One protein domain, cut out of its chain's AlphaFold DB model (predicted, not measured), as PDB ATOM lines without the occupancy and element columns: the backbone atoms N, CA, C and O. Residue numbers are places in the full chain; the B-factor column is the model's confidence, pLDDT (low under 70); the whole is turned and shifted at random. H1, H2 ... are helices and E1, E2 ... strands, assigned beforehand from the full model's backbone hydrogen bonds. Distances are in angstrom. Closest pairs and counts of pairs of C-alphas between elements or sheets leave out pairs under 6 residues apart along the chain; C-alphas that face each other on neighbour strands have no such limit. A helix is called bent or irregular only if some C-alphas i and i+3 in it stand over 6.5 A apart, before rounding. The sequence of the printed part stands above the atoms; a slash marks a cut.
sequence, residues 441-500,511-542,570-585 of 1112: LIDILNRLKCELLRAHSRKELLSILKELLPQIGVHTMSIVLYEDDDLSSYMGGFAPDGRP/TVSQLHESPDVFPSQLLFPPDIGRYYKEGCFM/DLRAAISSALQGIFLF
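This is residues 441 to 500, 511 to 542 and 570 to 585 of the 1112 residues of the protein "Transcriptional regulator, AraC family" of Treponema brennaborense (strain DSM 12168 / CIP 105900 / DD5/3) (UniProt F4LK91). A small, strongly twisted sheet built round the long, bent strand E2 is covered by a bundle of three helices, with H2 packing on the sheet and H1 and H4 farther out. On the side away from the bundle, residues 524 to 542, which include H3 and E5, arch past the sheet. The printed part has 108 residues, with four named helices and five named strands in the order H1 H2 E1 E2 E3 E4 H3 E5 H4; the class is mixed, helices and strands. The sheet is branched and antiparallel, with E1, E3 and E4 each a neighbour of E2. The whole is compact, with a radius of gyration of the C-alphas of 14.0 A and spans of 38 by 36 by 20 A.

In the sheet, E1 is residues 477 to 482, 17.0 A long, E2 is 487 to 495, 23.6 A, E3 is 514 to 516, and E4 is 521 to 523. E2 begins at C-alpha 487 at (215.719, 224.535, 239.685). Of the helices, H1 is residues 441 to 454, 20.2 A long from C-alpha 441 at (187.205, 243.234, 250.370); H2 is 458 to 472, 21.4 A; H3 is 533 to 536; and H4 is 570 to 585, 22.5 A, ending at C-alpha 585 at (211.467, 231.004, 262.104). H2 is irregular, but only just: C-alphas 467 and 470 are 6.7 A apart. E5, residues 540 to 542, pairs with no named strand.

E2 bends by 54 degrees at residue 492. E1 lies on one side of it, E3 and E4 on the other. E1 and E2 form a hairpin at 168 degrees, with N 479 and O 492 2.9 A apart, within hydrogen-bond range. Also within that range are N 516 and O 493, 2.9 A, between E3 and E2, and N 488 and O 522, 2.9 A, between E2 and E4. H2 is on the sheet at a height of 9.2 A, over E2 and slantwise to the strands, at 42 degrees to E2 on the local plane; their closest C-alphas, Lys 466 and Phe 494, are 6.6 A apart. H1, H2 and H4 make an up and down bundle, each helix running against the one before it. H1 and H2, a helical hairpin, touch at a shallow tilt of 7 degrees, closest at the C-alphas of Leu 452 and Leu 461, 6.2 A. H1 and H4 touch and run the same way at a shallow tilt of 10 degrees, closest at the C-alphas of Leu 453 and Ala 578, 5.3 A. H2, with residues 458 to 461 alone, only just touches H4, with 3 pairs of C-alphas within 8 A, closest at Arg 458 and Ile 582, 7.0 A. H3 only grazes the sheet with residues 535 to 536. H1 and H4 have every O i to N i+4 pair within hydrogen-bond range, H2 has 8 of 11, and H3 is too short for such a pair.

The two C-alphas farthest apart, Asp 443 and Asp 486, are 39.4 A apart. Residues 501 to 510 and 543 to 569 are not printed, with C-alpha gaps of 10.2 A and 13.2 A across the cuts. No link printed whole is long. Mean pLDDT of the printed part is 80.1; 19 residues are under 70, among them 441 to 446, 497 to 500 and 511 to 515.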
ATOM      1  N   LEU A 441     185.995 243.838 250.928       59.91
ATOM      2  CA  LEU A 441     187.205 243.234 250.370       59.91
ATOM      3  C   LEU A 441     188.450 243.604 251.193       59.91
ATOM      4  O   LEU A 441     189.263 242.739 251.509       59.91
ATOM      5  N   ILE A 442     188.557 244.871 251.608       61.41
ATOM      6  CA  ILE A 442     189.616 245.370 252.495       61.41
ATOM      7  C   ILE A 442     189.582 244.652 253.850       61.41
ATOM      8  O   ILE A 442     190.642 244.306 254.366       61.41
ATOM      9  N   ASP A 443     188.404 244.393 254.425       62.78
ATOM     10  CA  ASP A 443     188.283 243.671 255.699       62.78
ATOM     11  C   ASP A 443     188.799 242.226 255.593       62.78
ATOM     12  O   ASP A 443     189.623 241.795 256.406       62.78
ATOM     13  N   ILE A 444     188.416 241.504 254.530       64.69
ATOM     14  CA  ILE A 444     188.907 240.140 254.278       64.69
ATOM     15  C   ILE A 444     190.420 240.141 254.022       64.69
ATOM     16  O   ILE A 444     191.128 239.296 254.569       64.69
ATOM     17  N   LEU A 445     190.944 241.099 253.250       66.75
ATOM     18  CA  LEU A 445     192.385 241.235 253.008       66.75
ATOM     19  C   LEU A 445     193.161 241.593 254.277       66.75
ATOM     20  O   LEU A 445     194.255 241.076 254.490       66.75
ATOM     21  N   ASN A 446     192.614 242.441 255.146       66.75
ATOM     22  CA  ASN A 446     193.230 242.763 256.430       66.75
ATOM     23  C   ASN A 446     193.249 241.544 257.352       66.75
ATOM     24  O   ASN A 446     194.273 241.268 257.977       66.75
ATOM     25  N   ARG A 447     192.156 240.773 257.390       74.50
ATOM     26  CA  ARG A 447     192.116 239.495 258.107       74.50
ATOM     27  C   ARG A 447     193.145 238.514 257.547       74.50
ATOM     28  O   ARG A 447     193.886 237.925 258.327       74.50
ATOM     29  N   LEU A 448     193.240 238.388 256.223       78.00
ATOM     30  CA  LEU A 448     194.241 237.563 255.547       78.00
ATOM     31  C   LEU A 448     195.664 237.974 255.939       78.00
ATOM     32  O   LEU A 448     196.444 237.121 256.342       78.00
ATOM     33  N   LYS A 449     195.992 239.272 255.878       74.19
ATOM     34  CA  LYS A 449     197.301 239.809 256.292       74.19
ATOM     35  C   LYS A 449     197.611 239.463 257.749       74.19
ATOM     36  O   LYS A 449     198.717 239.022 258.043       74.19
ATOM     37  N   CYS A 450     196.637 239.625 258.646       73.81
ATOM     38  CA  CYS A 450     196.790 239.269 260.053       73.81
ATOM     39  C   CYS A 450     197.053 237.773 260.244       73.81
ATOM     40  O   CYS A 450     198.003 237.436 260.937       73.81
ATOM     41  N   GLU A 451     196.264 236.882 259.635       76.88
ATOM     42  CA  GLU A 451     196.469 235.432 259.776       76.88
ATOM     43  C   GLU A 451     197.781 234.975 259.121       76.88
ATOM     44  O   GLU A 451     198.511 234.179 259.701       76.88
ATOM     45  N   LEU A 452     198.151 235.535 257.965       79.69
ATOM     46  CA  LEU A 452     199.420 235.230 257.299       79.69
ATOM     47  C   LEU A 452     200.642 235.596 258.150       79.69
ATOM     48  O   LEU A 452     201.617 234.851 258.150       79.69
ATOM     49  N   LEU A 453     200.588 236.694 258.912       69.94
ATOM     50  CA  LEU A 453     201.654 237.055 259.858       69.94
ATOM     51  C   LEU A 453     201.785 236.067 261.026       69.94
ATOM     52  O   LEU A 453     202.838 236.021 261.657       69.94
ATOM     53  N   ARG A 454     200.736 235.288 261.311       70.56
ATOM     54  CA  ARG A 454     200.727 234.255 262.357       70.56
ATOM     55  C   ARG A 454     201.204 232.899 261.848       70.56
ATOM     56  O   ARG A 454     201.405 232.004 262.655       70.56
ATOM     57  N   ALA A 455     201.370 232.726 260.536       77.06
ATOM     58  CA  ALA A 455     201.814 231.461 259.979       77.06
ATOM     59  C   ALA A 455     203.280 231.193 260.362       77.06
ATOM     60  O   ALA A 455     204.174 231.970 260.024       77.06
ATOM     61  N   HIS A 456     203.535 230.068 261.027       75.75
ATOM     62  CA  HIS A 456     204.873 229.652 261.465       75.75
ATOM     63  C   HIS A 456     205.463 228.528 260.605       75.75
ATOM     64  O   HIS A 456     206.619 228.143 260.776       75.75
ATOM     65  N   SER A 457     204.682 227.994 259.664       83.62
ATOM     66  CA  SER A 457     205.132 226.964 258.732       83.62
ATOM     67  C   SER A 457     204.545 227.148 257.337       83.62
ATOM     68  O   SER A 457     203.459 227.705 257.158       83.62
ATOM     69  N   ARG A 458     205.237 226.588 256.340       87.88
ATOM     70  CA  ARG A 458     204.778 226.543 254.941       87.88
ATOM     71  C   ARG A 458     203.374 225.946 254.807       87.88
ATOM     72  O   ARG A 458     202.547 226.459 254.059       87.88
ATOM     73  N   LYS A 459     203.093 224.886 255.569       85.25
ATOM     74  CA  LYS A 459     201.807 224.177 255.557       85.25
ATOM     75  C   LYS A 459     200.670 225.013 256.144       85.25
ATOM     76  O   LYS A 459     199.568 225.022 255.603       85.25
ATOM     77  N   GLU A 460     200.944 225.728 257.231       86.19
ATOM     78  CA  GLU A 460     199.977 226.625 257.864       86.19
ATOM     79  C   GLU A 460     199.620 227.797 256.946       86.19
ATOM     80  O   GLU A 460     198.438 228.066 256.736       86.19
ATOM     81  N   LEU A 461     200.626 228.405 256.301       91.12
ATOM     82  CA  LEU A 461     200.414 229.441 255.291       91.12
ATOM     83  C   LEU A 461     199.486 228.947 254.172       91.12
ATOM     84  O   LEU A 461     198.498 229.608 253.860       91.12
ATOM     85  N   LEU A 462     199.747 227.764 253.603       90.25
ATOM     86  CA  LEU A 462     198.904 227.189 252.547       90.25
ATOM     87  C   LEU A 462     197.469 226.906 253.020       90.25
ATOM     88  O   LEU A 462     196.522 227.106 252.257       90.25
ATOM     89  N   SER A 463     197.291 226.479 254.274       87.69
ATOM     90  CA  SER A 463     195.969 226.251 254.865       87.69
ATOM     91  C   SER A 463     195.175 227.552 255.017       87.69
ATOM     92  O   SER A 463     194.010 227.600 254.624       87.69
ATOM     93  N   ILE A 464     195.811 228.613 255.524       88.44
ATOM     94  CA  ILE A 464     195.202 229.945 255.669       88.44
ATOM     95  C   ILE A 464     194.789 230.487 254.298       88.44
ATOM     96  O   ILE A 464     193.663 230.958 254.123       88.44
ATOM     97  N   LEU A 465     195.678 230.375 253.305       90.75
ATOM     98  CA  LEU A 465     195.384 230.809 251.943       90.75
ATOM     99  C   LEU A 465     194.205 230.026 251.350       90.75
ATOM    100  O   LEU A 465     193.307 230.642 250.782       90.75
ATOM    101  N   LYS A 466     194.149 228.700 251.527       87.81
ATOM    102  CA  LYS A 466     193.024 227.874 251.056       87.81
ATOM    103  C   LYS A 466     191.689 228.245 251.709       87.81
ATOM    104  O   LYS A 466     190.653 228.126 251.061       87.81
ATOM    105  N   GLU A 467     191.684 228.667 252.971       85.62
ATOM    106  CA  GLU A 467     190.453 229.039 253.679       85.62
ATOM    107  C   GLU A 467     189.930 230.427 253.268       85.62
ATOM    108  O   GLU A 467     188.721 230.629 253.108       85.62
ATOM    109  N   LEU A 468     190.835 231.396 253.117       85.69
ATOM    110  CA  LEU A 468     190.472 232.807 252.991       85.69
ATOM    111  C   LEU A 468     190.430 233.301 251.539       85.69
ATOM    112  O   LEU A 468     189.541 234.080 251.198       85.69
ATOM    113  N   LEU A 469     191.330 232.842 250.663       87.38
ATOM    114  CA  LEU A 469     191.381 233.305 249.268       87.38
ATOM    115  C   LEU A 469     190.114 232.987 248.450       87.38
ATOM    116  O   LEU A 469     189.673 233.859 247.693       87.38
ATOM    117  N   PRO A 470     189.433 231.837 248.633       85.94
ATOM    118  CA  PRO A 470     188.171 231.586 247.933       85.94
ATOM    119  C   PRO A 470     187.054 232.569 248.306       85.94
ATOM    120  O   PRO A 470     186.144 232.793 247.510       85.94
ATOM    121  N   GLN A 471     187.124 233.212 249.481       80.06
ATOM    122  CA  GLN A 471     186.128 234.207 249.911       80.06
ATOM    123  C   GLN A 471     186.199 235.498 249.089       80.06
ATOM    124  O   GLN A 471     185.195 236.198 248.971       80.06
ATOM    125  N   ILE A 472     187.357 235.774 248.483       75.75
ATOM    126  CA  ILE A 472     187.559 236.875 247.534       75.75
ATOM    127  C   ILE A 472     187.549 236.385 246.074       75.75
ATOM    128  O   ILE A 472     187.888 237.130 245.169       75.75
ATOM    129  N   GLY A 473     187.146 235.134 245.819       76.06
ATOM    130  CA  GLY A 473     187.004 234.566 244.472       76.06
ATOM    131  C   GLY A 473     188.276 233.943 243.879       76.06
ATOM    132  O   GLY A 473     188.232 233.412 242.763       76.06
ATOM    133  N   VAL A 474     189.394 233.946 244.614       87.06
ATOM    134  CA  VAL A 474     190.616 233.228 244.223       87.06
ATOM    135  C   VAL A 474     190.469 231.757 244.621       87.06
ATOM    136  O   VAL A 474     190.605 231.387 245.784       87.06
ATOM    137  N   HIS A 475     190.138 230.917 243.646       85.12
ATOM    138  CA  HIS A 475     189.831 229.494 243.800       85.12
ATOM    139  C   HIS A 475     190.917 228.565 243.234       85.12
ATOM    140  O   HIS A 475     190.896 227.372 243.535       85.12
ATOM    141  N   THR A 476     191.873 229.108 242.476       89.00
ATOM    142  CA  THR A 476     193.072 228.409 242.001       89.00
ATOM    143  C   THR A 476     194.302 229.214 242.396       89.00
ATOM    144  O   THR A 476     194.392 230.398 242.064       89.00
ATOM    145  N   MET A 477     195.245 228.589 243.102       92.38
ATOM    146  CA  MET A 477     196.485 229.223 243.547       92.38
ATOM    147  C   MET A 477     197.639 228.221 243.611       92.38
ATOM    148  O   MET A 477     197.438 227.083 244.036       92.38
ATOM    149  N   SER A 478     198.845 228.662 243.257       92.62
ATOM    150  CA  SER A 478     200.092 227.919 243.453       92.62
ATOM    151  C   SER A 478     201.234 228.840 243.882       92.62
ATOM    152  O   SER A 478     201.386 229.931 243.337       92.62
ATOM    153  N   ILE A 479     202.073 228.374 244.809       94.00
ATOM    154  CA  ILE A 479     203.343 229.017 245.171       94.00
ATOM    155  C   ILE A 479     204.494 228.132 244.697       94.00
ATOM    156  O   ILE A 479     204.532 226.931 244.984       94.00
ATOM    157  N   VAL A 480     205.443 228.747 244.001       93.12
ATOM    158  CA  VAL A 480     206.700 228.130 243.570       93.12
ATOM    159  C   VAL A 480     207.852 228.924 244.164       93.12
ATOM    160  O   VAL A 480     207.804 230.154 244.174       93.12
ATOM    161  N   LEU A 481     208.873 228.229 244.659       91.88
ATOM    162  CA  LEU A 481     210.089 228.820 245.208       91.88
ATOM    163  C   LEU A 481     211.285 228.500 244.306       91.88
ATOM    164  O   LEU A 481     211.332 227.434 243.700       91.88
ATOM    165  N   TYR A 482     212.240 229.422 244.220       90.00
ATOM    166  CA  TYR A 482     213.523 229.169 243.562       90.00
ATOM    167  C   TYR A 482     214.456 228.449 244.541       90.00
ATOM    168  O   TYR A 482     214.611 228.900 245.677       90.00
ATOM    169  N   GLU A 483     215.057 227.337 244.116       84.69
ATOM    170  CA  GLU A 483     216.075 226.622 244.902       84.69
ATOM    171  C   GLU A 483     217.483 227.078 244.492       84.69
ATOM    172  O   GLU A 483     218.310 227.406 245.344       84.69
ATOM    173  N   ASP A 484     217.724 227.153 243.182       81.06
ATOM    174  CA  ASP A 484     218.922 227.705 242.553       81.06
ATOM    175  C   ASP A 484     218.570 228.305 241.173       81.06
ATOM    176  O   ASP A 484     217.394 228.492 240.853       81.06
ATOM    177  N   ASP A 485     219.577 228.656 240.367       78.00
ATOM    178  CA  ASP A 485     219.367 229.286 239.055       78.00
ATOM    179  C   ASP A 485     218.664 228.350 238.041       78.00
ATOM    180  O   ASP A 485     217.954 228.816 237.144       78.00
ATOM    181  N   ASP A 486     218.801 227.030 238.198       85.88
ATOM    182  CA  ASP A 486     218.318 226.021 237.247       85.88
ATOM    183  C   ASP A 486     217.055 225.287 237.736       85.88
ATOM    184  O   ASP A 486     216.337 224.679 236.932       85.88
ATOM    185  N   LEU A 487     216.762 225.332 239.040       89.00
ATOM    186  CA  LEU A 487     215.719 224.535 239.685       89.00
ATOM    187  C   LEU A 487     214.746 225.369 240.529       89.00
ATOM    188  O   LEU A 487     215.119 226.214 241.345       89.00
ATOM    189  N   SER A 488     213.467 225.028 240.387       90.75
ATOM    190  CA  SER A 488     212.355 225.531 241.192       90.75
ATOM    191  C   SER A 488     211.700 224.392 241.966       90.75
ATOM    192  O   SER A 488     211.631 223.260 241.485       90.75
ATOM    193  N   SER A 489     211.156 224.686 243.145       90.00
ATOM    194  CA  SER A 489     210.374 223.746 243.948       90.00
ATOM    195  C   SER A 489     208.922 224.198 244.082       90.00
ATOM    196  O   SER A 489     208.606 225.366 244.333       90.00
ATOM    197  N   TYR A 490     207.994 223.258 243.901       90.12
ATOM    198  CA  TYR A 490     206.579 223.527 244.120       90.12
ATOM    199  C   TYR A 490     206.271 223.485 245.622       90.12
ATOM    200  O   TYR A 490     206.309 222.429 246.253       90.12
ATOM    201  N   MET A 491     205.964 224.643 246.211       89.00
ATOM    202  CA  MET A 491     205.656 224.735 247.641       89.00
ATOM    203  C   MET A 491     204.271 224.160 247.948       89.00
ATOM    204  O   MET A 491     204.088 223.500 248.968       89.00
ATOM    205  N   GLY A 492     203.295 224.424 247.080       89.19
ATOM    206  CA  GLY A 492     201.928 223.943 247.238       89.19
ATOM    207  C   GLY A 492     200.890 224.878 246.632       89.19
ATOM    208  O   GLY A 492     201.190 225.990 246.196       89.19
ATOM    209  N   GLY A 493     199.644 224.417 246.611       89.12
ATOM    210  CA  GLY A 493     198.534 225.166 246.036       89.12
ATOM    211  C   GLY A 493     197.189 224.473 246.207       89.12
ATOM    212  O   GLY A 493     197.097 223.394 246.799       89.12
ATOM    213  N   PHE A 494     196.140 225.090 245.679       88.19
ATOM    214  CA  PHE A 494     194.784 224.545 245.670       88.19
ATOM    215  C   PHE A 494     194.076 224.886 244.357       88.19
ATOM    216  O   PHE A 494     194.363 225.912 243.742       88.19
ATOM    217  N   ALA A 495     193.153 224.025 243.936       83.75
ATOM    218  CA  ALA A 495     192.303 224.223 242.765       83.75
ATOM    219  C   ALA A 495     190.947 223.502 242.959       83.75
ATOM    220  O   ALA A 495     190.841 222.635 243.835       83.75
ATOM    221  N   PRO A 496     189.897 223.832 242.182       75.62
ATOM    222  CA  PRO A 496     188.618 223.117 242.225       75.62
ATOM    223  C   PRO A 496     188.721 221.702 241.621       75.62
ATOM    224  O   PRO A 496     189.362 221.514 240.584       75.62
ATOM    225  N   ASP A 497     188.030 220.711 242.202       57.09
ATOM    226  CA  ASP A 497     187.919 219.364 241.613       57.09
ATOM    227  C   ASP A 497     186.859 219.338 240.492       57.09
ATOM    228  O   ASP A 497     185.714 218.936 240.693       57.09
ATOM    229  N   GLY A 498     187.245 219.771 239.289       53.47
ATOM    230  CA  GLY A 498     186.424 219.696 238.071       53.47
ATOM    231  C   GLY A 498     185.939 221.048 237.535       53.47
ATOM    232  O   GLY A 498     186.148 222.094 238.146       53.47
ATOM    233  N   ARG A 499     185.308 221.037 236.346       44.12
ATOM    234  CA  ARG A 499     184.720 222.249 235.743       44.12
ATOM    235  C   ARG A 499     183.579 222.759 236.637       44.12
ATOM    236  O   ARG A 499     182.664 221.980 236.903       44.12
ATOM    237  N   PRO A 500     183.563 224.040 237.041       43.41
ATOM    238  CA  PRO A 500     182.393 224.616 237.684       43.41
ATOM    239  C   PRO A 500     181.228 224.623 236.686       43.41
ATOM    240  O   PRO A 500     181.286 225.280 235.646       43.41
ATOM    241  N   THR A 511     183.522 226.078 247.475       42.44
ATOM    242  CA  THR A 511     184.087 224.746 247.750       42.44
ATOM    243  C   THR A 511     185.318 224.486 246.895       42.44
ATOM    244  O   THR A 511     185.206 224.163 245.718       42.44
ATOM    245  N   VAL A 512     186.492 224.616 247.520       52.00
ATOM    246  CA  VAL A 512     187.794 224.174 247.002       52.00
ATOM    247  C   VAL A 512     188.175 222.901 247.747       52.00
ATOM    248  O   VAL A 512     188.240 222.889 248.978       52.00
ATOM    249  N   SER A 513     188.395 221.808 247.027       54.28
ATOM    250  CA  SER A 513     188.266 220.484 247.627       54.28
ATOM    251  C   SER A 513     189.584 219.852 248.100       54.28
ATOM    252  O   SER A 513     189.545 219.197 249.141       54.28
ATOM    253  N   GLN A 514     190.773 220.128 247.530       60.56
ATOM    254  CA  GLN A 514     192.041 219.551 248.043       60.56
ATOM    255  C   GLN A 514     193.270 220.479 247.947       60.56
ATOM    256  O   GLN A 514     193.375 221.308 247.051       60.56
ATOM    257  N   LEU A 515     194.173 220.371 248.936       65.56
ATOM    258  CA  LEU A 515     195.533 220.923 248.841       65.56
ATOM    259  C   LEU A 515     196.346 219.970 247.967       65.56
ATOM    260  O   LEU A 515     196.331 218.761 248.200       65.56
ATOM    261  N   HIS A 516     197.055 220.511 246.988       71.00
ATOM    262  CA  HIS A 516     198.023 219.756 246.209       71.00
ATOM    263  C   HIS A 516     199.397 220.048 246.810       71.00
ATOM    264  O   HIS A 516     199.959 221.118 246.587       71.00
ATOM    265  N   GLU A 517     199.892 219.125 247.632       62.47
ATOM    266  CA  GLU A 517     201.260 219.130 248.153       62.47
ATOM    267  C   GLU A 517     202.067 218.157 247.285       62.47
ATOM    268  O   GLU A 517     201.833 216.951 247.336       62.47
ATOM    269  N   SER A 518     202.977 218.674 246.459       55.66
ATOM    270  CA  SER A 518     203.963 217.850 245.758       55.66
ATOM    271  C   SER A 518     205.305 218.569 245.828       55.66
ATOM    272  O   SER A 518     205.459 219.572 245.138       55.66
ATOM    273  N   PRO A 519     206.258 218.148 246.674       57.88
ATOM    274  CA  PRO A 519     207.582 218.764 246.761       57.88
ATOM    275  C   PRO A 519     208.445 218.370 245.550       57.88
ATOM    276  O   PRO A 519     209.574 217.902 245.695       57.88
ATOM    277  N   ASP A 520     207.887 218.512 244.351       70.12
ATOM    278  CA  ASP A 520     208.571 218.231 243.106       70.12
ATOM    279  C   ASP A 520     209.478 219.406 242.781       70.12
ATOM    280  O   ASP A 520     209.048 220.564 242.710       70.12
ATOM    281  N   VAL A 521     210.747 219.077 242.585       85.31
ATOM    282  CA  VAL A 521     211.733 219.980 242.012       85.31
ATOM    283  C   VAL A 521     211.664 219.829 240.498       85.31
ATOM    284  O   VAL A 521     211.633 218.713 239.973       85.31
ATOM    285  N   PHE A 522     211.616 220.947 239.785       90.19
ATOM    286  CA  PHE A 522     211.475 220.986 238.335       90.19
ATOM    287  C   PHE A 522     212.314 222.128 237.738       90.19
ATOM    288  O   PHE A 522     212.711 223.034 238.470       90.19
ATOM    289  N   PRO A 523     212.616 222.101 236.425       90.06
ATOM    290  CA  PRO A 523     213.423 223.142 235.788       90.06
ATOM    291  C   PRO A 523     212.838 224.548 235.978       90.06
ATOM    292  O   PRO A 523     211.647 224.752 235.725       90.06
ATOM    293  N   SER A 524     213.680 225.521 236.340       88.81
ATOM    294  CA  SER A 524     213.288 226.904 236.665       88.81
ATOM    295  C   SER A 524     212.603 227.647 235.511       88.81
ATOM    296  O   SER A 524     211.842 228.585 235.735       88.81
ATOM    297  N   GLN A 525     212.806 227.187 234.273       89.00
ATOM    298  CA  GLN A 525     212.151 227.710 233.073       89.00
ATOM    299  C   GLN A 525     210.652 227.372 232.962       89.00
ATOM    300  O   GLN A 525     209.950 228.013 232.178       89.00
ATOM    301  N   LEU A 526     210.141 226.373 233.691       91.50
ATOM    302  CA  LEU A 526     208.726 225.983 233.635       91.50
ATOM    303  C   LEU A 526     207.890 226.771 234.653       91.50
ATOM    304  O   LEU A 526     208.358 227.094 235.736       91.50
ATOM    305  N   LEU A 527     206.625 227.049 234.329       90.62
ATOM    306  CA  LEU A 527     205.706 227.780 235.215       90.62
ATOM    307  C   LEU A 527     205.226 226.915 236.394       90.62
ATOM    308  O   LEU A 527     204.938 227.423 237.475       90.62
ATOM    309  N   PHE A 528     205.111 225.607 236.184       87.56
ATOM    310  CA  PHE A 528     204.639 224.636 237.167       87.56
ATOM    311  C   PHE A 528     205.141 223.226 236.815       87.56
ATOM    312  O   PHE A 528     205.488 222.973 235.655       87.56
ATOM    313  N   PRO A 529     205.113 222.274 237.767       85.50
ATOM    314  CA  PRO A 529     205.317 220.863 237.460       85.50
ATOM    315  C   PRO A 529     204.281 220.351 236.439       85.50
ATOM    316  O   PRO A 529     203.124 220.796 236.474       85.50
ATOM    317  N   PRO A 530     204.626 219.376 235.572       78.75
ATOM    318  CA  PRO A 530     203.720 218.853 234.542       78.75
ATOM    319  C   PRO A 530     202.336 218.425 235.060       78.75
ATOM    320  O   PRO A 530     201.323 218.674 234.401       78.75
ATOM    321  N   ASP A 531     202.273 217.848 236.262       79.06
ATOM    322  CA  ASP A 531     201.025 217.368 236.871       79.06
ATOM    323  C   ASP A 531     200.100 218.496 237.348       79.06
ATOM    324  O   ASP A 531     198.874 218.341 237.358       79.06
ATOM    325  N   ILE A 532     200.668 219.654 237.690       84.38
ATOM    326  CA  ILE A 532     199.929 220.835 238.148       84.38
ATOM    327  C   ILE A 532     199.336 221.609 236.963       84.38
ATOM    328  O   ILE A 532     198.257 222.192 237.077       84.38
ATOM    329  N   GLY A 533     199.958 221.540 235.783       81.31
ATOM    330  CA  GLY A 533     199.509 222.277 234.597       81.31
ATOM    331  C   GLY A 533     198.076 221.989 234.146       81.31
ATOM    332  O   GLY A 533     197.454 222.810 233.472       81.31
ATOM    333  N   ARG A 534     197.490 220.856 234.552       83.25
ATOM    334  CA  ARG A 534     196.086 220.525 234.257       83.25
ATOM    335  C   ARG A 534     195.071 221.499 234.864       83.25
ATOM    336  O   ARG A 534     193.987 221.618 234.301       83.25
ATOM    337  N   TYR A 535     195.423 222.175 235.960       83.56
ATOM    338  CA  TYR A 535     194.560 223.144 236.646       83.56
ATOM    339  C   TYR A 535     194.571 224.532 235.990       83.56
ATOM    340  O   TYR A 535     193.699 225.346 236.267       83.56
ATOM    341  N   TYR A 536     195.519 224.772 235.080       87.50
ATOM    342  CA  TYR A 536     195.742 226.054 234.407       87.50
ATOM    343  C   TYR A 536     195.373 226.003 232.914       87.50
ATOM    344  O   TYR A 536     195.943 226.711 232.087       87.50
ATOM    345  N   LYS A 537     194.439 225.114 232.544       82.38
ATOM    346  CA  LYS A 537     194.029 224.888 231.147       82.38
ATOM    347  C   LYS A 537     192.957 225.852 230.641       82.38
ATOM    348  O   LYS A 537     192.841 226.014 229.433       82.38
ATOM    349  N   GLU A 538     192.172 226.444 231.538       82.81
ATOM    350  CA  GLU A 538     191.045 227.328 231.214       82.81
ATOM    351  C   GLU A 538     190.993 228.468 232.239       82.81
ATOM    352  O   GLU A 538     191.108 228.210 233.436       82.81
ATOM    353  N   GLY A 539     190.812 229.707 231.772       87.94
ATOM    354  CA  GLY A 539     190.701 230.903 232.614       87.94
ATOM    355  C   GLY A 539     191.893 231.861 232.523       87.94
ATOM    356  O   GLY A 539     192.867 231.618 231.806       87.94
ATOM    357  N   CYS A 540     191.792 232.965 233.261       92.25
ATOM    358  CA  CYS A 540     192.826 233.990 233.370       92.25
ATOM    359  C   CYS A 540     193.591 233.851 234.687       92.25
ATOM    360  O   CYS A 540     192.993 233.696 235.755       92.25
ATOM    361  N   PHE A 541     194.914 233.959 234.620       94.56
ATOM    362  CA  PHE A 541     195.820 233.745 235.740       94.56
ATOM    363  C   PHE A 541     196.816 234.893 235.871       94.56
ATOM    364  O   PHE A 541     197.359 235.383 234.885       94.56
ATOM    365  N   MET A 542     197.079 235.305 237.103       94.88
ATOM    366  CA  MET A 542     198.097 236.281 237.465       94.88
ATOM    367  C   MET A 542     199.356 235.547 237.926       94.88
ATOM    368  O   MET A 542     199.261 234.642 238.753       94.88
ATOM    369  N   ASP A 570     198.894 243.796 246.995       80.88
ATOM    370  CA  ASP A 570     198.745 243.628 248.441       80.88
ATOM    371  C   ASP A 570     198.892 242.164 248.879       80.88
ATOM    372  O   ASP A 570     199.548 241.876 249.884       80.88
ATOM    373  N   LEU A 571     198.300 241.235 248.124       85.81
ATOM    374  CA  LEU A 571     198.381 239.798 248.368       85.81
ATOM    375  C   LEU A 571     199.818 239.288 248.213       85.81
ATOM    376  O   LEU A 571     200.341 238.617 249.106       85.81
ATOM    377  N   ARG A 572     200.478 239.646 247.106       89.81
ATOM    378  CA  ARG A 572     201.882 239.315 246.829       89.81
ATOM    379  C   ARG A 572     202.804 239.818 247.940       89.81
ATOM    380  O   ARG A 572     203.664 239.066 248.408       89.81
ATOM    381  N   ALA A 573     202.624 241.069 248.371       84.44
ATOM    382  CA  ALA A 573     203.403 241.664 249.453       84.44
ATOM    383  C   ALA A 573     203.175 240.928 250.783       84.44
ATOM    384  O   ALA A 573     204.142 240.549 251.441       84.44
ATOM    385  N   ALA A 574     201.915 240.652 251.137       83.25
ATOM    386  CA  ALA A 574     201.563 239.937 252.363       83.25
ATOM    387  C   ALA A 574     202.164 238.523 252.412       83.25
ATOM    388  O   ALA A 574     202.744 238.137 253.427       83.25
ATOM    389  N   ILE A 575     202.079 237.769 251.309       90.62
ATOM    390  CA  ILE A 575     202.656 236.421 251.209       90.62
ATOM    391  C   ILE A 575     204.185 236.478 251.279       90.62
ATOM    392  O   ILE A 575     204.784 235.682 251.997       90.62
ATOM    393  N   SER A 576     204.822 237.436 250.597       89.75
ATOM    394  CA  SER A 576     206.283 237.611 250.654       89.75
ATOM    395  C   SER A 576     206.765 237.876 252.086       89.75
ATOM    396  O   SER A 576     207.713 237.243 252.551       89.75
ATOM    397  N   SER A 577     206.078 238.757 252.821       84.56
ATOM    398  CA  SER A 577     206.393 239.046 254.225       84.56
ATOM    399  C   SER A 577     206.136 237.855 255.154       84.56
ATOM    400  O   SER A 577     206.930 237.608 256.060       84.56
ATOM    401  N   ALA A 578     205.064 237.091 254.930       86.25
ATOM    402  CA  ALA A 578     204.785 235.884 255.706       86.25
ATOM    403  C   ALA A 578     205.855 234.803 255.479       86.25
ATOM    404  O   ALA A 578     206.360 234.222 256.438       86.25
ATOM    405  N   LEU A 579     206.275 234.593 254.226       87.31
ATOM    406  CA  LEU A 579     207.368 233.680 253.884       87.31
ATOM    407  C   LEU A 579     208.693 234.107 254.524       87.31
ATOM    408  O   LEU A 579     209.408 233.252 255.038       87.31
ATOM    409  N   GLN A 580     208.992 235.411 254.578       83.75
ATOM    410  CA  GLN A 580     210.152 235.919 255.318       83.75
ATOM    411  C   GLN A 580     210.099 235.540 256.799       83.75
ATOM    412  O   GLN A 580     211.092 235.050 257.338       83.75
ATOM    413  N   GLY A 581     208.944 235.725 257.445       78.75
ATOM    414  CA  GLY A 581     208.735 235.320 258.834       78.75
ATOM    415  C   GLY A 581     208.943 233.820 259.043       78.75
ATOM    416  O   GLY A 581     209.670 233.424 259.955       78.75
ATOM    417  N   ILE A 582     208.374 232.992 258.161       82.56
ATOM    418  CA  ILE A 582     208.494 231.528 258.211       82.56
ATOM    419  C   ILE A 582     209.941 231.084 258.002       82.56
ATOM    420  O   ILE A 582     210.431 230.272 258.778       82.56
ATOM    421  N   PHE A 583     210.659 231.614 257.009       81.25
ATOM    422  CA  PHE A 583     212.057 231.238 256.776       81.25
ATOM    423  C   PHE A 583     212.958 231.635 257.944       81.25
ATOM    424  O   PHE A 583     213.804 230.843 258.359       81.25
ATOM    425  N   LEU A 584     212.743 232.820 258.524       74.88
ATOM    426  CA  LEU A 584     213.474 233.253 259.713       74.88
ATOM    427  C   LEU A 584     213.156 232.351 260.918       74.88
ATOM    428  O   LEU A 584     214.053 231.986 261.682       74.88
ATOM    429  N   PHE A 585     211.894 231.945 261.071       73.19
ATOM    430  CA  PHE A 585     211.467 231.004 262.104       73.19
ATOM    431  C   PHE A 585     212.070 229.606 261.898       73.19
ATOM    432  O   PHE A 585     212.627 229.041 262.830       73.19
TER     433      PHE A 585